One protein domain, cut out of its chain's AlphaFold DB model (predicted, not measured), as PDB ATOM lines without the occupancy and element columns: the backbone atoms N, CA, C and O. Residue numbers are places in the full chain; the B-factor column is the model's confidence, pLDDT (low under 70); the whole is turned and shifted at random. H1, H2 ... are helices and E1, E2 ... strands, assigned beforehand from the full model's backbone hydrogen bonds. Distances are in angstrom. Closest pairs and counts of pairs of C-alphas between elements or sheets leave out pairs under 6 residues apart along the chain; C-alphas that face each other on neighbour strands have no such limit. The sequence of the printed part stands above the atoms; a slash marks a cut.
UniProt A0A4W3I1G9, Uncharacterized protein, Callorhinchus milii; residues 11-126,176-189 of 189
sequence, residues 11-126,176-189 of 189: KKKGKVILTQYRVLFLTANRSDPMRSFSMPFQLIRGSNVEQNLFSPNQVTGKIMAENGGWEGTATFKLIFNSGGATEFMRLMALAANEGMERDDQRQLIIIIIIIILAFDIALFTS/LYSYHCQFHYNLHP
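What this domain is: This is residues 11 to 126 and 176 to 189 of the 189 residues of an uncharacterized protein of Callorhinchus milii (UniProt A0A4W3I1G9). One antiparallel sheet of seven strands, folded back on itself, curls round residues 85 to 99 of a single long helix, H1; residues 104 to 126 of H1 stick out of this compact body as a long arm. The printed part has 130 residues, in the order E1 E2 E3 E4 E5 E6 H1 E7, and its class is mixed, helices and strands. It is loose, with a radius of gyration of the C-alphas of 19.3 A and spans of 73 by 29 by 27 A, the arm making the length.

Where its parts are: E1, residues 11 to 19, begins at C-alpha 11 (70.836, 3.415, -23.494) and bends by 66 degrees at residue 14. E2 is residues 22 to 27, E3 36 to 40, E4 44 to 50, E5 58 to 64 and E6 73 to 79. H1, residues 85 to 126, measures 60.8 A and ends at C-alpha 126 (131.863, -15.904, -15.135). E7, residues 176 to 188, measures 30.0 A and bends by 88 degrees at residue 180.

How they stand to each other: The twisted sheet runs E3 E2 E1 E7 E6 E5 E4. E1 E2 E3 and E4 E5 E6 are meanders, each strand the antiparallel neighbour of the one before. They form a folded sheet, two leaves that face each other, with E7 as the hinge. N and O atoms within hydrogen-bond range include N 37 and O 25, 2.8 A, for E3 and E2; N 17 and O 24, 2.8 A, for E2 and E1; N 14 and O 181, 3.0 A, for E1 and E7; N 77 and O 184, 2.8 A, for E7 and E6; N 61 and O 76, 3.0 A, for E6 and E5; N 48 and O 60, 2.8 A, for E5 and E4. Edge strands E3 and E4 meet only through their link. H1 is on the sheet; its closest C-alphas to E4 are Thr 86 and Val 49, 6.7 A, and to E1 Met 92 and Leu 18, 6.9 A. In H1 every O i to N i+4 pair is within hydrogen-bond range.

The domain as a whole: The C-alphas farthest apart, Phe 54 and Ser 126, are 74.0 A apart. Residues 127 to 175 are not printed; C-alphas 126 and 176 are 49.6 A apart across the cut. Of the links printed whole, none is long. Mean pLDDT of the printed part is 77.7, with residues 50 to 56, 67 to 69, 99 to 108, 120 to 126, 176 and 189 under 70.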
ATOM      1  N   LYS A  11      70.880   4.508 -24.477       86.44
ATOM      2  CA  LYS A  11      70.836   3.415 -23.494       86.44
ATOM      3  C   LYS A  11      70.863   2.078 -24.220       86.44
ATOM      4  O   LYS A  11      70.081   1.865 -25.144       86.44
ATOM      5  N   LYS A  12      71.693   1.151 -23.757       89.81
ATOM      6  CA  LYS A  12      71.837  -0.181 -24.353       89.81
ATOM      7  C   LYS A  12      71.416  -1.248 -23.364       89.81
ATOM      8  O   LYS A  12      71.788  -1.206 -22.198       89.81
ATOM      9  N   LYS A  13      70.632  -2.222 -23.819       90.75
ATOM     10  CA  LYS A  13      70.212  -3.363 -22.996       90.75
ATOM     11  C   LYS A  13      71.182  -4.520 -23.197       90.75
ATOM     12  O   LYS A  13      71.553  -4.832 -24.330       90.75
ATOM     13  N   GLY A  14      71.581  -5.166 -22.112       89.88
ATOM     14  CA  GLY A  14      72.586  -6.212 -22.185       89.88
ATOM     15  C   GLY A  14      72.777  -6.975 -20.887       89.88
ATOM     16  O   GLY A  14      71.920  -6.976 -20.001       89.88
ATOM     17  N   LYS A  15      73.920  -7.645 -20.814       89.00
ATOM     18  CA  LYS A  15      74.413  -8.311 -19.616       89.00
ATOM     19  C   LYS A  15      75.680  -7.614 -19.150       89.00
ATOM     20  O   LYS A  15      76.532  -7.284 -19.970       89.00
ATOM     21  N   VAL A  16      75.811  -7.420 -17.849       89.31
ATOM     22  CA  VAL A  16      77.065  -7.031 -17.216       89.31
ATOM     23  C   VAL A  16      77.690  -8.256 -16.571       89.31
ATOM     24  O   VAL A  16      77.029  -8.998 -15.847       89.31
ATOM     25  N   ILE A  17      78.961  -8.475 -16.868       87.38
ATOM     26  CA  ILE A  17      79.779  -9.557 -16.350       87.38
ATOM     27  C   ILE A  17      80.828  -8.937 -15.444       87.38
ATOM     28  O   ILE A  17      81.584  -8.055 -15.858       87.38
ATOM     29  N   LEU A  18      80.880  -9.421 -14.210       83.56
ATOM     30  CA  LEU A  18      81.941  -9.098 -13.279       83.56
ATOM     31  C   LEU A  18      83.031 -10.160 -13.384       83.56
ATOM     32  O   LEU A  18      82.777 -11.358 -13.235       83.56
ATOM     33  N   THR A  19      84.248  -9.708 -13.642       84.06
ATOM     34  CA  THR A  19      85.448 -10.544 -13.604       84.06
ATOM     35  C   THR A  19      86.340 -10.086 -12.459       84.06
ATOM     36  O   THR A  19      86.105  -9.050 -11.848       84.06
ATOM     37  N   GLN A  20      87.412 -10.827 -12.211       75.62
ATOM     38  CA  GLN A  20      88.414 -10.486 -11.198       75.62
ATOM     39  C   GLN A  20      89.219  -9.193 -11.477       75.62
ATOM     40  O   GLN A  20      89.928  -8.745 -10.590       75.62
ATOM     41  N   TYR A  21      89.148  -8.606 -12.684       81.12
ATOM     42  CA  TYR A  21      89.950  -7.414 -13.044       81.12
ATOM     43  C   TYR A  21      89.146  -6.268 -13.663       81.12
ATOM     44  O   TYR A  21      89.635  -5.147 -13.794       81.12
ATOM     45  N   ARG A  22      87.939  -6.558 -14.150       87.12
ATOM     46  CA  ARG A  22      87.156  -5.617 -14.949       87.12
ATOM     47  C   ARG A  22      85.676  -5.944 -14.916       87.12
ATOM     48  O   ARG A  22      85.280  -7.110 -14.798       87.12
ATOM     49  N   VAL A  23      84.874  -4.914 -15.130       88.50
ATOM     50  CA  VAL A  23      83.469  -5.040 -15.502       88.50
ATOM     51  C   VAL A  23      83.382  -5.099 -17.025       88.50
ATOM     52  O   VAL A  23      83.980  -4.281 -17.717       88.50
ATOM     53  N   LEU A  24      82.637  -6.057 -17.567       89.88
ATOM     54  CA  LEU A  24      82.392  -6.182 -19.002       89.88
ATOM     55  C   LEU A  24      80.898  -6.063 -19.272       89.88
ATOM     56  O   LEU A  24      80.108  -6.861 -18.784       89.88
ATOM     57  N   PHE A  25      80.501  -5.095 -20.085       88.81
ATOM     58  CA  PHE A  25      79.145  -5.024 -20.607       88.81
ATOM     59  C   PHE A  25      79.073  -5.705 -21.973       88.81
ATOM     60  O   PHE A  25      79.911  -5.456 -22.836       88.81
ATOM     61  N   LEU A  26      78.060  -6.543 -22.178       89.12
ATOM     62  CA  LEU A  26      77.753  -7.218 -23.434       89.12
ATOM     63  C   LEU A  26      76.358  -6.813 -23.901       89.12
ATOM     64  O   LEU A  26      75.365  -7.071 -23.215       89.12
ATOM     65  N   THR A  27      76.261  -6.232 -25.092       89.25
ATOM     66  CA  THR A  27      74.974  -5.793 -25.642       89.25
ATOM     67  C   THR A  27      74.157  -6.985 -26.136       89.25
ATOM     68  O   THR A  27      74.662  -7.833 -26.874       89.25
ATOM     69  N   ALA A  28      72.869  -7.036 -25.785       87.44
ATOM     70  CA  ALA A  28      71.973  -8.110 -26.225       87.44
ATOM     71  C   ALA A  28      71.610  -7.997 -27.717       87.44
ATOM     72  O   ALA A  28      71.497  -9.003 -28.413       87.44
ATOM     73  N   ASN A  29      71.458  -6.771 -28.222       85.88
ATOM     74  CA  ASN A  29      71.142  -6.513 -29.625       85.88
ATOM     75  C   ASN A  29      72.386  -6.693 -30.499       85.88
ATOM     76  O   ASN A  29      73.323  -5.915 -30.349       85.88
ATOM     77  N   ARG A  30      72.392  -7.671 -31.418       80.00
ATOM     78  CA  ARG A  30      73.510  -7.956 -32.342       80.00
ATOM     79  C   ARG A  30      73.800  -6.836 -33.343       80.00
ATOM     80  O   ARG A  30      74.959  -6.662 -33.699       80.00
ATOM     81  N   SER A  31      72.782  -6.070 -33.729       82.69
ATOM     82  CA  SER A  31      72.891  -4.959 -34.683       82.69
ATOM     83  C   SER A  31      73.413  -3.664 -34.053       82.69
ATOM     84  O   SER A  31      73.620  -2.683 -34.762       82.69
ATOM     85  N   ASP A  32      73.584  -3.627 -32.729       83.19
ATOM     86  CA  ASP A  32      74.127  -2.454 -32.053       83.19
ATOM     87  C   ASP A  32      75.633  -2.318 -32.360       83.19
ATOM     88  O   ASP A  32      76.371  -3.297 -32.177       83.19
ATOM     89  N   PRO A  33      76.106  -1.130 -32.789       81.81
ATOM     90  CA  PRO A  33      77.514  -0.898 -33.106       81.81
ATOM     91  C   PRO A  33      78.444  -1.090 -31.897       81.81
ATOM     92  O   PRO A  33      79.622  -1.393 -32.066       81.81
ATOM     93  N   MET A  34      77.937  -0.968 -30.667       82.00
ATOM     94  CA  MET A  34      78.684  -1.299 -29.458       82.00
ATOM     95  C   MET A  34      78.377  -2.736 -29.034       82.00
ATOM     96  O   MET A  34      77.389  -3.009 -28.352       82.00
ATOM     97  N   ARG A  35      79.250  -3.669 -29.423       84.31
ATOM     98  CA  ARG A  35      79.113  -5.098 -29.096       84.31
ATOM     99  C   ARG A  35      79.379  -5.412 -27.630       84.31
ATOM    100  O   ARG A  35      78.625  -6.159 -26.999       84.31
ATOM    101  N   SER A  36      80.461  -4.852 -27.116       85.50
ATOM    102  CA  SER A  36      80.934  -5.042 -25.757       85.50
ATOM    103  C   SER A  36      81.689  -3.808 -25.295       85.50
ATOM    104  O   SER A  36      82.320  -3.137 -26.110       85.50
ATOM    105  N   PHE A  37      81.664  -3.538 -23.997       85.38
ATOM    106  CA  PHE A  37      82.421  -2.450 -23.394       85.38
ATOM    107  C   PHE A  37      83.140  -2.937 -22.139       85.38
ATOM    108  O   PHE A  37      82.510  -3.469 -21.225       85.38
ATOM    109  N   SER A  38      84.462  -2.794 -22.127       85.69
ATOM    110  CA  SER A  38      85.339  -3.225 -21.039       85.69
ATOM    111  C   SER A  38      85.650  -2.042 -20.131       85.69
ATOM    112  O   SER A  38      86.009  -0.973 -20.610       85.69
ATOM    113  N   MET A  39      85.531  -2.248 -18.823       87.25
ATOM    114  CA  MET A  39      85.787  -1.250 -17.789       87.25
ATOM    115  C   MET A  39      86.739  -1.845 -16.740       87.25
ATOM    116  O   MET A  39      86.280  -2.519 -15.812       87.25
ATOM    117  N   PRO A  40      88.062  -1.666 -16.897       86.81
ATOM    118  CA  PRO A  40      89.055  -2.122 -15.923       86.81
ATOM    119  C   PRO A  40      88.892  -1.425 -14.573       86.81
ATOM    120  O   PRO A  40      88.640  -0.219 -14.529       86.81
ATOM    121  N   PHE A  41      89.073  -2.149 -13.463       85.75
ATOM    122  CA  PHE A  41      88.935  -1.555 -12.126       85.75
ATOM    123  C   PHE A  41      89.945  -0.430 -11.882       85.75
ATOM    124  O   PHE A  41      89.597   0.567 -11.250       85.75
ATOM    125  N   GLN A  42      91.150  -0.522 -12.460       83.94
ATOM    126  CA  GLN A  42      92.183   0.508 -12.311       83.94
ATOM    127  C   GLN A  42      91.753   1.874 -12.864       83.94
ATOM    128  O   GLN A  42      92.266   2.895 -12.406       83.94
ATOM    129  N   LEU A  43      90.803   1.911 -13.805       84.94
ATOM    130  CA  LEU A  43      90.329   3.134 -14.462       84.94
ATOM    131  C   LEU A  43      88.999   3.648 -13.903       84.94
ATOM    132  O   LEU A  43      88.609   4.777 -14.203       84.94
ATOM    133  N   ILE A  44      88.302   2.854 -13.087       86.75
ATOM    134  CA  ILE A  44      87.031   3.243 -12.472       86.75
ATOM    135  C   ILE A  44      87.297   4.099 -11.227       86.75
ATOM    136  O   ILE A  44      88.156   3.794 -10.399       86.75
ATOM    137  N   ARG A  45      86.550   5.195 -11.082       84.00
ATOM    138  CA  ARG A  45      86.627   6.143  -9.966       84.00
ATOM    139  C   ARG A  45      85.228   6.491  -9.468       84.00
ATOM    140  O   ARG A  45      84.312   6.699 -10.264       84.00
ATOM    141  N   GLY A  46      85.082   6.592  -8.147       78.62
ATOM    142  CA  GLY A  46      83.862   7.085  -7.501       78.62
ATOM    143  C   GLY A  46      82.603   6.294  -7.862       78.62
ATOM    144  O   GLY A  46      81.589   6.898  -8.199       78.62
ATOM    145  N   SER A  47      82.671   4.958  -7.853       77.88
ATOM    146  CA  SER A  47      81.484   4.129  -8.068       77.88
ATOM    147  C   SER A  47      80.536   4.234  -6.874       77.88
ATOM    148  O   SER A  47      80.958   3.979  -5.747       77.88
ATOM    149  N   ASN A  48      79.267   4.553  -7.115       75.88
ATOM    150  CA  ASN A  48      78.232   4.644  -6.088       75.88
ATOM    151  C   ASN A  48      76.975   3.863  -6.514       75.88
ATOM    152  O   ASN A  48      76.665   3.771  -7.704       75.88
ATOM    153  N   VAL A  49      76.270   3.258  -5.555       76.12
ATOM    154  CA  VAL A  49      74.926   2.711  -5.780       76.12
ATOM    155  C   VAL A  49      73.956   3.754  -5.266       76.12
ATOM    156  O   VAL A  49      73.921   4.054  -4.077       76.12
ATOM    157  N   GLU A  50      73.112   4.262  -6.154       69.75
ATOM    158  CA  GLU A  50      71.948   5.024  -5.715       69.75
ATOM    159  C   GLU A  50      70.841   4.018  -5.377       69.75
ATOM    160  O   GLU A  50      70.204   3.442  -6.265       69.75
ATOM    161  N   GLN A  51      70.649   3.772  -4.078       58.09
ATOM    162  CA  GLN A  51      69.498   3.040  -3.543       58.09
ATOM    163  C   GLN A  51      68.346   4.024  -3.320       58.09
ATOM    164  O   GLN A  51      68.064   4.432  -2.198       58.09
ATOM    165  N   ASN A  52      67.683   4.450  -4.391       57.91
ATOM    166  CA  ASN A  52      66.474   5.255  -4.237       57.91
ATOM    167  C   ASN A  52      65.291   4.311  -4.000       57.91
ATOM    168  O   ASN A  52      65.018   3.459  -4.840       57.91
ATOM    169  N   LEU A  53      64.557   4.503  -2.896       57.69
ATOM    170  CA  LEU A  53      63.410   3.667  -2.488       57.69
ATOM    171  C   LEU A  53      62.330   3.500  -3.579       57.69
ATOM    172  O   LEU A  53      61.561   2.546  -3.537       57.69
ATOM    173  N   PHE A  54      62.298   4.402  -4.570       56.28
ATOM    174  CA  PHE A  54      61.332   4.423  -5.676       56.28
ATOM    175  C   PHE A  54      61.965   4.353  -7.080       56.28
ATOM    176  O   PHE A  54      61.261   4.516  -8.074       56.28
ATOM    177  N   SER A  55      63.278   4.133  -7.198       59.38
ATOM    178  CA  SER A  55      63.974   4.041  -8.493       59.38
ATOM    179  C   SER A  55      64.571   2.648  -8.680       59.38
ATOM    180  O   SER A  55      64.924   2.003  -7.692       59.38
ATOM    181  N   PRO A  56      64.773   2.174  -9.924       62.06
ATOM    182  CA  PRO A  56      65.580   0.988 -10.158       62.06
ATOM    183  C   PRO A  56      66.963   1.171  -9.538       62.06
ATOM    184  O   PRO A  56      67.591   2.218  -9.725       62.06
ATOM    185  N   ASN A  57      67.451   0.144  -8.843       79.25
ATOM    186  CA  ASN A  57      68.782   0.206  -8.263       79.25
ATOM    187  C   ASN A  57      69.811   0.366  -9.388       79.25
ATOM    188  O   ASN A  57      69.870  -0.429 -10.336       79.25
ATOM    189  N   GLN A  58      70.605   1.423  -9.285       84.56
ATOM    190  CA  GLN A  58      71.549   1.827 -10.315       84.56
ATOM    191  C   GLN A  58      72.951   1.934  -9.725       84.56
ATOM    192  O   GLN A  58      73.134   2.444  -8.623       84.56
ATOM    193  N   VAL A  59      73.939   1.476 -10.485       85.81
ATOM    194  CA  VAL A  59      75.358   1.668 -10.181       85.81
ATOM    195  C   VAL A  59      75.870   2.743 -11.123       85.81
ATOM    196  O   VAL A  59      75.814   2.576 -12.343       85.81
ATOM    197  N   THR A  60      76.340   3.851 -10.571       89.00
ATOM    198  CA  THR A  60      76.967   4.940 -11.318       89.00
ATOM    199  C   THR A  60      78.450   4.981 -10.997       89.00
ATOM    200  O   THR A  60      78.883   4.557  -9.929       89.00
ATOM    201  N   GLY A  61      79.255   5.465 -11.931       88.00
ATOM    202  CA  GLY A  61      80.675   5.664 -11.696       88.00
ATOM    203  C   GLY A  61      81.315   6.433 -12.832       88.00
ATOM    204  O   GLY A  61      80.725   6.602 -13.902       88.00
ATOM    205  N   LYS A  62      82.532   6.909 -12.594       88.69
ATOM    206  CA  LYS A  62      83.364   7.514 -13.629       88.69
ATOM    207  C   LYS A  62      84.419   6.510 -14.061       88.69
ATOM    208  O   LYS A  62      84.904   5.726 -13.252       88.69
ATOM    209  N   ILE A  63      84.766   6.521 -15.332       88.50
ATOM    210  CA  ILE A  63      85.872   5.760 -15.891       88.50
ATOM    211  C   ILE A  63      86.767   6.715 -16.668       88.50
ATOM    212  O   ILE A  63      86.277   7.627 -17.331       88.50
ATOM    213  N   MET A  64      88.074   6.535 -16.549       86.25
ATOM    214  CA  MET A  64      89.048   7.259 -17.360       86.25
ATOM    215  C   MET A  64      89.342   6.485 -18.640       86.25
ATOM    216  O   MET A  64      89.262   5.255 -18.653       86.25
ATOM    217  N   ALA A  65      89.662   7.213 -19.704       79.56
ATOM    218  CA  ALA A  65      90.061   6.626 -20.969       79.56
ATOM    219  C   ALA A  65      91.212   5.628 -20.791       79.56
ATOM    220  O   ALA A  65      92.215   5.913 -20.139       79.56
ATOM    221  N   GLU A  66      91.052   4.454 -21.396       73.31
ATOM    222  CA  GLU A  66      92.161   3.547 -21.676       73.31
ATOM    223  C   GLU A  66      92.788   3.961 -23.013       73.31
ATOM    224  O   GLU A  66      92.103   4.524 -23.869       73.31
ATOM    225  N   ASN A  67      94.071   3.667 -23.213       64.19
ATOM    226  CA  ASN A  67      94.894   4.154 -24.325       64.19
ATOM    227  C   ASN A  67      94.537   3.542 -25.711       64.19
ATOM    228  O   ASN A  67      95.424   3.108 -26.443       64.19
ATOM    229  N   GLY A  68      93.252   3.443 -26.076       58.91
ATOM    230  CA  GLY A  68      92.798   2.587 -27.179       58.91
ATOM    231  C   GLY A  68      91.389   2.820 -27.742       58.91
ATOM    232  O   GLY A  68      90.757   1.849 -28.155       58.91
ATOM    233  N   GLY A  69      90.872   4.056 -27.799       64.94
ATOM    234  CA  GLY A  69      89.693   4.343 -28.647       64.94
ATOM    235  C   GLY A  69      88.797   5.522 -28.259       64.94
ATOM    236  O   GLY A  69      87.897   5.873 -29.022       64.94
ATOM    237  N   TRP A  70      89.012   6.130 -27.097       71.88
ATOM    238  CA  TRP A  70      88.380   7.380 -26.671       71.88
ATOM    239  C   TRP A  70      89.314   8.080 -25.682       71.88
ATOM    240  O   TRP A  70      90.152   7.419 -25.080       71.88
ATOM    241  N   GLU A  71      89.199   9.396 -25.539       76.75
ATOM    242  CA  GLU A  71      90.034  10.208 -24.645       76.75
ATOM    243  C   GLU A  71      89.150  10.916 -23.612       76.75
ATOM    244  O   GLU A  71      87.960  11.137 -23.854       76.75
ATOM    245  N   GLY A  72      89.721  11.239 -22.451       80.44
ATOM    246  CA  GLY A  72      89.046  11.984 -21.392       80.44
ATOM    247  C   GLY A  72      88.440  11.100 -20.305       80.44
ATOM    248  O   GLY A  72      88.967  10.044 -19.942       80.44
ATOM    249  N   THR A  73      87.329  11.559 -19.735       84.06
ATOM    250  CA  THR A  73      86.609  10.839 -18.677       84.06
ATOM    251  C   THR A  73      85.193  10.547 -19.130       84.06
ATOM    252  O   THR A  73      84.590  11.309 -19.874       84.06
ATOM    253  N   ALA A  74      84.626   9.437 -18.690       85.44
ATOM    254  CA  ALA A  74      83.255   9.095 -19.005       85.44
ATOM    255  C   ALA A  74      82.504   8.680 -17.757       85.44
ATOM    256  O   ALA A  74      83.047   8.028 -16.868       85.44
ATOM    257  N   THR A  75      81.228   9.025 -17.708       88.81
ATOM    258  CA  THR A  75      80.330   8.573 -16.654       88.81
ATOM    259  C   THR A  75      79.523   7.395 -17.178       88.81
ATOM    260  O   THR A  75      78.848   7.502 -18.206       88.81
ATOM    261  N   PHE A  76      79.572   6.269 -16.471       88.69
ATOM    262  CA  PHE A  76      78.750   5.102 -16.759       88.69
ATOM    263  C   PHE A  76      77.629   4.956 -15.733       88.69
ATOM    264  O   PHE A  76      77.758   5.320 -14.563       88.69
ATOM    265  N   LYS A  77      76.513   4.393 -16.188       90.44
ATOM    266  CA  LYS A  77      75.344   4.085 -15.373       90.44
ATOM    267  C   LYS A  77      74.788   2.725 -15.777       90.44
ATOM    268  O   LYS A  77      74.379   2.527 -16.921       90.44
ATOM    269  N   LEU A  78      74.786   1.794 -14.830       89.81
ATOM    270  CA  LEU A  78      74.226   0.451 -14.950       89.81
ATOM    271  C   LEU A  78      72.900   0.408 -14.193       89.81
ATOM    272  O   LEU A  78      72.869   0.651 -12.992       89.81
ATOM    273  N   ILE A  79      71.809   0.110 -14.887       89.56
ATOM    274  CA  ILE A  79      70.455   0.080 -14.325       89.56
ATOM    275  C   ILE A  79      69.998  -1.376 -14.231       89.56
ATOM    276  O   ILE A  79      69.883  -2.054 -15.257       89.56
ATOM    277  N   PHE A  80      69.731  -1.850 -13.014       85.88
ATOM    278  CA  PHE A  80      69.369  -3.239 -12.731       85.88
ATOM    279  C   PHE A  80      67.863  -3.359 -12.492       85.88
ATOM    280  O   PHE A  80      67.384  -3.343 -11.361       85.88
ATOM    281  N   ASN A  81      67.102  -3.496 -13.579       80.25
ATOM    282  CA  ASN A  81      65.637  -3.587 -13.514       80.25
ATOM    283  C   ASN A  81      65.133  -4.826 -12.754       80.25
ATOM    284  O   ASN A  81      64.020  -4.812 -12.246       80.25
ATOM    285  N   SER A  82      65.937  -5.889 -12.691       80.19
ATOM    286  CA  SER A  82      65.602  -7.149 -12.012       80.19
ATOM    287  C   SER A  82      66.178  -7.240 -10.592       80.19
ATOM    288  O   SER A  82      66.165  -8.313 -10.001       80.19
ATOM    289  N   GLY A  83      66.716  -6.141 -10.050       80.44
ATOM    290  CA  GLY A  83      67.453  -6.146  -8.786       80.44
ATOM    291  C   GLY A  83      68.903  -6.629  -8.930       80.44
ATOM    292  O   GLY A  83      69.408  -6.835 -10.032       80.44
ATOM    293  N   GLY A  84      69.604  -6.761  -7.801       81.19
ATOM    294  CA  GLY A  84      70.997  -7.231  -7.761       81.19
ATOM    295  C   GLY A  84      72.077  -6.149  -7.867       81.19
ATOM    296  O   GLY A  84      73.251  -6.481  -7.791       81.19
ATOM    297  N   ALA A  85      71.727  -4.862  -7.977       82.88
ATOM    298  CA  ALA A  85      72.718  -3.779  -8.046       82.88
ATOM    299  C   ALA A  85      73.594  -3.664  -6.784       82.88
ATOM    300  O   ALA A  85      74.795  -3.447  -6.889       82.88
ATOM    301  N   THR A  86      72.996  -3.813  -5.596       81.88
ATOM    302  CA  THR A  86      73.722  -3.760  -4.316       81.88
ATOM    303  C   THR A  86      74.708  -4.914  -4.202       81.88
ATOM    304  O   THR A  86      75.864  -4.708  -3.849       81.88
ATOM    305  N   GLU A  87      74.263  -6.117  -4.565       83.94
ATOM    306  CA  GLU A  87      75.115  -7.303  -4.557       83.94
ATOM    307  C   GLU A  87      76.237  -7.167  -5.585       83.94
ATOM    308  O   GLU A  87      77.408  -7.337  -5.262       83.94
ATOM    309  N   PHE A  88      75.903  -6.726  -6.800       85.19
ATOM    310  CA  PHE A  88      76.884  -6.424  -7.832       85.19
ATOM    311  C   PHE A  88      77.928  -5.405  -7.358       85.19
ATOM    312  O   PHE A  88      79.115  -5.613  -7.588       85.19
ATOM    313  N   MET A  89      77.523  -4.331  -6.676       84.38
ATOM    314  CA  MET A  89      78.458  -3.345  -6.130       84.38
ATOM    315  C   MET A  89      79.363  -3.940  -5.053       84.38
ATOM    316  O   MET A  89      80.569  -3.706  -5.084       84.38
ATOM    317  N   ARG A  90      78.808  -4.716  -4.118       83.06
ATOM    318  CA  ARG A  90      79.603  -5.372  -3.074       83.06
ATOM    319  C   ARG A  90      80.651  -6.294  -3.694       83.06
ATOM    320  O   ARG A  90      81.825  -6.222  -3.341       83.06
ATOM    321  N   LEU A  91      80.237  -7.110  -4.656       83.25
ATOM    322  CA  LEU A  91      81.114  -8.024  -5.381       83.25
ATOM    323  C   LEU A  91      82.155  -7.273  -6.214       83.25
ATOM    324  O   LEU A  91      83.304  -7.696  -6.281       83.25
ATOM    325  N   MET A  92      81.782  -6.144  -6.816       83.94
ATOM    326  CA  MET A  92      82.705  -5.275  -7.541       83.94
ATOM    327  C   MET A  92      83.771  -4.682  -6.616       83.94
ATOM    328  O   MET A  92      84.938  -4.673  -6.991       83.94
ATOM    329  N   ALA A  93      83.398  -4.235  -5.416       82.69
ATOM    330  CA  ALA A  93      84.347  -3.732  -4.424       82.69
ATOM    331  C   ALA A  93      85.307  -4.834  -3.945       82.69
ATOM    332  O   ALA A  93      86.515  -4.615  -3.891       82.69
ATOM    333  N   LEU A  94      84.789  -6.039  -3.676       82.56
ATOM    334  CA  LEU A  94      85.616  -7.200  -3.328       82.56
ATOM    335  C   LEU A  94      86.596  -7.551  -4.457       82.56
ATOM    336  O   LEU A  94      87.791  -7.691  -4.217       82.56
ATOM    337  N   ALA A  95      86.112  -7.621  -5.700       81.06
ATOM    338  CA  ALA A  95      86.937  -7.938  -6.862       81.06
ATOM    339  C   ALA A  95      87.984  -6.853  -7.167       81.06
ATOM    340  O   ALA A  95      89.086  -7.181  -7.601       81.06
ATOM    341  N   ALA A  96      87.669  -5.577  -6.932       80.25
ATOM    342  CA  ALA A  96      88.621  -4.481  -7.089       80.25
ATOM    343  C   ALA A  96      89.763  -4.576  -6.065       80.25
ATOM    344  O   ALA A  96      90.924  -4.441  -6.446       80.25
ATOM    345  N   ASN A  97      89.442  -4.880  -4.804       77.00
ATOM    346  CA  ASN A  97      90.437  -5.041  -3.744       77.00
ATOM    347  C   ASN A  97      91.341  -6.258  -3.998       77.00
ATOM    348  O   ASN A  97      92.563  -6.133  -3.971       77.00
ATOM    349  N   GLU A  98      90.760  -7.417  -4.331       70.88
ATOM    350  CA  GLU A  98      91.536  -8.626  -4.650       70.88
ATOM    351  C   GLU A  98      92.367  -8.487  -5.934       70.88
ATOM    352  O   GLU A  98      93.472  -9.023  -6.041       70.88
ATOM    353  N   GLY A  99      91.818  -7.820  -6.952       64.56
ATOM    354  CA  GLY A  99      92.499  -7.593  -8.222       64.56
ATOM    355  C   GLY A  99      93.720  -6.692  -8.057       64.56
ATOM    356  O   GLY A  99      94.768  -6.992  -8.625       64.56
ATOM    357  N   MET A 100      93.595  -5.641  -7.241       55.53
ATOM    358  CA  MET A 100      94.677  -4.704  -6.941       55.53
ATOM    359  C   MET A 100      95.814  -5.376  -6.155       55.53
ATOM    360  O   MET A 100      96.970  -5.252  -6.546       55.53
ATOM    361  N   GLU A 101      95.497  -6.184  -5.138       57.69
ATOM    362  CA  GLU A 101      96.502  -6.944  -4.373       57.69
ATOM    363  C   GLU A 101      97.263  -7.962  -5.250       57.69
ATOM    364  O   GLU A 101      98.475  -8.154  -5.112       57.69
ATOM    365  N   ARG A 102      96.574  -8.597  -6.211       55.47
ATOM    366  CA  ARG A 102      97.214  -9.530  -7.155       55.47
ATOM    367  C   ARG A 102      98.123  -8.840  -8.167       55.47
ATOM    368  O   ARG A 102      99.075  -9.484  -8.604       55.47
ATOM    369  N   ASP A 103      97.841  -7.607  -8.579       58.56
ATOM    370  CA  ASP A 103      98.695  -6.887  -9.532       58.56
ATOM    371  C   ASP A 103     100.048  -6.523  -8.892       58.56
ATOM    372  O   ASP A 103     101.087  -6.798  -9.497       58.56
ATOM    373  N   ASP A 104     100.059  -6.056  -7.640       61.91
ATOM    374  CA  ASP A 104     101.297  -5.773  -6.892       61.91
ATOM    375  C   ASP A 104     102.133  -7.045  -6.660       61.91
ATOM    376  O   ASP A 104     103.333  -7.086  -6.947       61.91
ATOM    377  N   GLN A 105     101.492  -8.138  -6.231       58.12
ATOM    378  CA  GLN A 105     102.144  -9.447  -6.078       58.12
ATOM    379  C   GLN A 105     102.714  -9.979  -7.405       58.12
ATOM    380  O   GLN A 105     103.805 -10.550  -7.437       58.12
ATOM    381  N   ARG A 106     102.005  -9.789  -8.525       61.06
ATOM    382  CA  ARG A 106     102.472 -10.228  -9.850       61.06
ATOM    383  C   ARG A 106     103.678  -9.444 -10.331       61.06
ATOM    384  O   ARG A 106     104.593 -10.059 -10.873       61.06
ATOM    385  N   GLN A 107     103.687  -8.126 -10.140       64.00
ATOM    386  CA  GLN A 107     104.831  -7.291 -10.506       64.00
ATOM    387  C   GLN A 107     106.081  -7.713  -9.731       64.00
ATOM    388  O   GLN A 107     107.136  -7.907 -10.330       64.00
ATOM    389  N   LEU A 108     105.950  -7.977  -8.429       66.56
ATOM    390  CA  LEU A 108     107.057  -8.471  -7.609       66.56
ATOM    391  C   LEU A 108     107.559  -9.847  -8.060       66.56
ATOM    392  O   LEU A 108     108.766 -10.038  -8.178       66.56
ATOM    393  N   ILE A 109     106.667 -10.793  -8.373       72.31
ATOM    394  CA  ILE A 109     107.068 -12.115  -8.887       72.31
ATOM    395  C   ILE A 109     107.803 -11.985 -10.228       72.31
ATOM    396  O   ILE A 109     108.821 -12.641 -10.429       72.31
ATOM    397  N   ILE A 110     107.322 -11.133 -11.137       72.69
ATOM    398  CA  ILE A 110     107.987 -10.881 -12.423       72.69
ATOM    399  C   ILE A 110     109.381 -10.286 -12.196       72.69
ATOM    400  O   ILE A 110     110.344 -10.764 -12.789       72.69
ATOM    401  N   ILE A 111     109.510  -9.299 -11.304       75.50
ATOM    402  CA  ILE A 111     110.799  -8.689 -10.950       75.50
ATOM    403  C   ILE A 111     111.749  -9.731 -10.346       75.50
ATOM    404  O   ILE A 111     112.902  -9.810 -10.760       75.50
ATOM    405  N   ILE A 112     111.276 -10.575  -9.426       78.62
ATOM    406  CA  ILE A 112     112.077 -11.649  -8.820       78.62
ATOM    407  C   ILE A 112     112.545 -12.647  -9.886       78.62
ATOM    408  O   ILE A 112     113.719 -13.007  -9.899       78.62
ATOM    409  N   ILE A 113     111.677 -13.057 -10.816       80.94
ATOM    410  CA  ILE A 113     112.052 -13.944 -11.928       80.94
ATOM    411  C   ILE A 113     113.115 -13.288 -12.817       80.94
ATOM    412  O   ILE A 113     114.082 -13.948 -13.185       80.94
ATOM    413  N   ILE A 114     112.979 -11.997 -13.135       80.62
ATOM    414  CA  ILE A 114     113.980 -11.254 -13.918       80.62
ATOM    415  C   ILE A 114     115.323 -11.202 -13.178       80.62
ATOM    416  O   ILE A 114     116.359 -11.415 -13.801       80.62
ATOM    417  N   ILE A 115     115.320 -10.970 -11.862       81.31
ATOM    418  CA  ILE A 115     116.540 -10.953 -11.038       81.31
ATOM    419  C   ILE A 115     117.204 -12.334 -11.014       81.31
ATOM    420  O   ILE A 115     118.416 -12.420 -11.198       81.31
ATOM    421  N   ILE A 116     116.432 -13.408 -10.829       80.31
ATOM    422  CA  ILE A 116     116.952 -14.783 -10.820       80.31
ATOM    423  C   ILE A 116     117.553 -15.135 -12.187       80.31
ATOM    424  O   ILE A 116     118.704 -15.559 -12.257       80.31
ATOM    425  N   LEU A 117     116.831 -14.862 -13.280       75.81
ATOM    426  CA  LEU A 117     117.326 -15.091 -14.641       75.81
ATOM    427  C   LEU A 117     118.583 -14.263 -14.954       75.81
ATOM    428  O   LEU A 117     119.494 -14.755 -15.615       75.81
ATOM    429  N   ALA A 118     118.665 -13.020 -14.471       74.62
ATOM    430  CA  ALA A 118     119.853 -12.183 -14.632       74.62
ATOM    431  C   ALA A 118     121.056 -12.712 -13.829       74.62
ATOM    432  O   ALA A 118     122.192 -12.638 -14.303       74.62
ATOM    433  N   PHE A 119     120.819 -13.270 -12.639       72.50
ATOM    434  CA  PHE A 119     121.862 -13.845 -11.788       72.50
ATOM    435  C   PHE A 119     122.427 -15.153 -12.368       72.50
ATOM    436  O   PHE A 119     123.646 -15.325 -12.401       72.50
ATOM    437  N   ASP A 120     121.581 -16.025 -12.928       59.00
ATOM    438  CA  ASP A 120     122.018 -17.248 -13.620       59.00
ATOM    439  C   ASP A 120     122.876 -16.946 -14.866       59.00
ATOM    440  O   ASP A 120     123.906 -17.586 -15.091       59.00
ATOM    441  N   ILE A 121     122.530 -15.912 -15.646       60.38
ATOM    442  CA  ILE A 121     123.339 -15.469 -16.798       60.38
ATOM    443  C   ILE A 121     124.713 -14.928 -16.347       60.38
ATOM    444  O   ILE A 121     125.734 -15.182 -16.999       60.38
ATOM    445  N   ALA A 122     124.778 -14.210 -15.223       58.28
ATOM    446  CA  ALA A 122     126.037 -13.705 -14.663       58.28
ATOM    447  C   ALA A 122     126.951 -14.836 -14.140       58.28
ATOM    448  O   ALA A 122     128.176 -14.786 -14.297       58.28
ATOM    449  N   LEU A 123     126.374 -15.899 -13.578       57.81
ATOM    450  CA  LEU A 123     127.119 -17.095 -13.164       57.81
ATOM    451  C   LEU A 123     127.613 -17.930 -14.365       57.81
ATOM    452  O   LEU A 123     128.709 -18.494 -14.315       57.81
ATOM    453  N   PHE A 124     126.871 -17.954 -15.477       52.19
ATOM    454  CA  PHE A 124     127.261 -18.670 -16.703       52.19
ATOM    455  C   PHE A 124     128.345 -17.940 -17.521       52.19
ATOM    456  O   PHE A 124     129.157 -18.560 -18.203       52.19
ATOM    457  N   THR A 125     128.399 -16.607 -17.449       44.34
ATOM    458  CA  THR A 125     129.433 -15.795 -18.126       44.34
ATOM    459  C   THR A 125     130.729 -15.665 -17.323       44.34
ATOM    460  O   THR A 125     131.787 -15.429 -17.911       44.34
ATOM    461  N   SER A 126     130.676 -15.870 -16.003       46.66
ATOM    462  CA  SER A 126     131.863 -15.904 -15.135       46.66
ATOM    463  C   SER A 126     132.578 -17.259 -15.122       46.66
ATOM    464  O   SER A 126     133.727 -17.331 -14.691       46.66
ATOM    465  N   LEU A 176      82.871 -14.187 -12.370       64.75
ATOM    466  CA  LEU A 176      82.466 -14.173 -10.978       64.75
ATOM    467  C   LEU A 176      80.942 -14.117 -10.951       64.75
ATOM    468  O   LEU A 176      80.310 -14.971 -10.341       64.75
ATOM    469  N   TYR A 177      80.352 -13.171 -11.689       74.69
ATOM    470  CA  TYR A 177      78.906 -12.958 -11.705       74.69
ATOM    471  C   TYR A 177      78.432 -12.362 -13.034       74.69
ATOM    472  O   TYR A 177      79.189 -11.681 -13.728       74.69
ATOM    473  N   SER A 178      77.167 -12.598 -13.386       82.19
ATOM    474  CA  SER A 178      76.521 -12.039 -14.579       82.19
ATOM    475  C   SER A 178      75.112 -11.559 -14.244       82.19
ATOM    476  O   SER A 178      74.297 -12.340 -13.760       82.19
ATOM    477  N   TYR A 179      74.793 -10.312 -14.588       83.31
ATOM    478  CA  TYR A 179      73.483  -9.699 -14.352       83.31
ATOM    479  C   TYR A 179      72.930  -9.072 -15.628       83.31
ATOM    480  O   TYR A 179      73.679  -8.599 -16.479       83.31
ATOM    481  N   HIS A 180      71.606  -9.025 -15.761       86.00
ATOM    482  CA  HIS A 180      70.955  -8.243 -16.808       86.00
ATOM    483  C   HIS A 180      70.864  -6.777 -16.387       86.00
ATOM    484  O   HIS A 180      70.373  -6.471 -15.301       86.00
ATOM    485  N   CYS A 181      71.304  -5.863 -17.250       86.25
ATOM    486  CA  CYS A 181      71.239  -4.437 -16.960       86.25
ATOM    487  C   CYS A 181      71.066  -3.594 -18.227       86.25
ATOM    488  O   CYS A 181      71.311  -4.035 -19.357       86.25
ATOM    489  N   GLN A 182      70.657  -2.346 -18.029       87.19
ATOM    490  CA  GLN A 182      70.777  -1.311 -19.049       87.19
ATOM    491  C   GLN A 182      72.038  -0.501 -18.781       87.19
ATOM    492  O   GLN A 182      72.273  -0.079 -17.654       87.19
ATOM    493  N   PHE A 183      72.840  -0.284 -19.810       87.19
ATOM    494  CA  PHE A 183      74.057   0.502 -19.756       87.19
ATOM    495  C   PHE A 183      73.834   1.845 -20.440       87.19
ATOM    496  O   PHE A 183      73.330   1.913 -21.564       87.19
ATOM    497  N   HIS A 184      74.202   2.910 -19.748       87.69
ATOM    498  CA  HIS A 184      74.194   4.271 -20.250       87.69
ATOM    499  C   HIS A 184      75.584   4.860 -20.032       87.69
ATOM    500  O   HIS A 184      76.144   4.741 -18.943       87.69
ATOM    501  N   TYR A 185      76.138   5.466 -21.075       82.38
ATOM    502  CA  TYR A 185      77.508   5.945 -21.092       82.38
ATOM    503  C   TYR A 185      77.548   7.359 -21.654       82.38
ATOM    504  O   TYR A 185      77.006   7.609 -22.727       82.38
ATOM    505  N   ASN A 186      78.167   8.275 -20.914       82.31
ATOM    506  CA  ASN A 186      78.302   9.675 -21.297       82.31
ATOM    507  C   ASN A 186      79.776  10.054 -21.284       82.31
ATOM    508  O   ASN A 186      80.408  10.049 -20.228       82.31
ATOM    509  N   LEU A 187      80.306  10.362 -22.464       78.75
ATOM    510  CA  LEU A 187      81.679  10.814 -22.634       78.75
ATOM    511  C   LEU A 187      81.767  12.305 -22.289       78.75
ATOM    512  O   LEU A 187      80.992  13.103 -22.820       78.75
ATOM    513  N   HIS A 188      82.700  12.667 -21.413       74.81
ATOM    514  CA  HIS A 188      83.057  14.049 -21.128       74.81
ATOM    515  C   HIS A 188      84.364  14.369 -21.871       74.81
ATOM    516  O   HIS A 188      85.358  13.676 -21.634       74.81
ATOM    517  N   PRO A 189      84.343  15.343 -22.801       59.88
ATOM    518  CA  PRO A 189      85.536  15.784 -23.515       59.88
ATOM    519  C   PRO A 189      86.529  16.502 -22.598       59.88
ATOM    520  O   PRO A 189      86.105  17.004 -21.530       59.88
TER     521      PRO A 189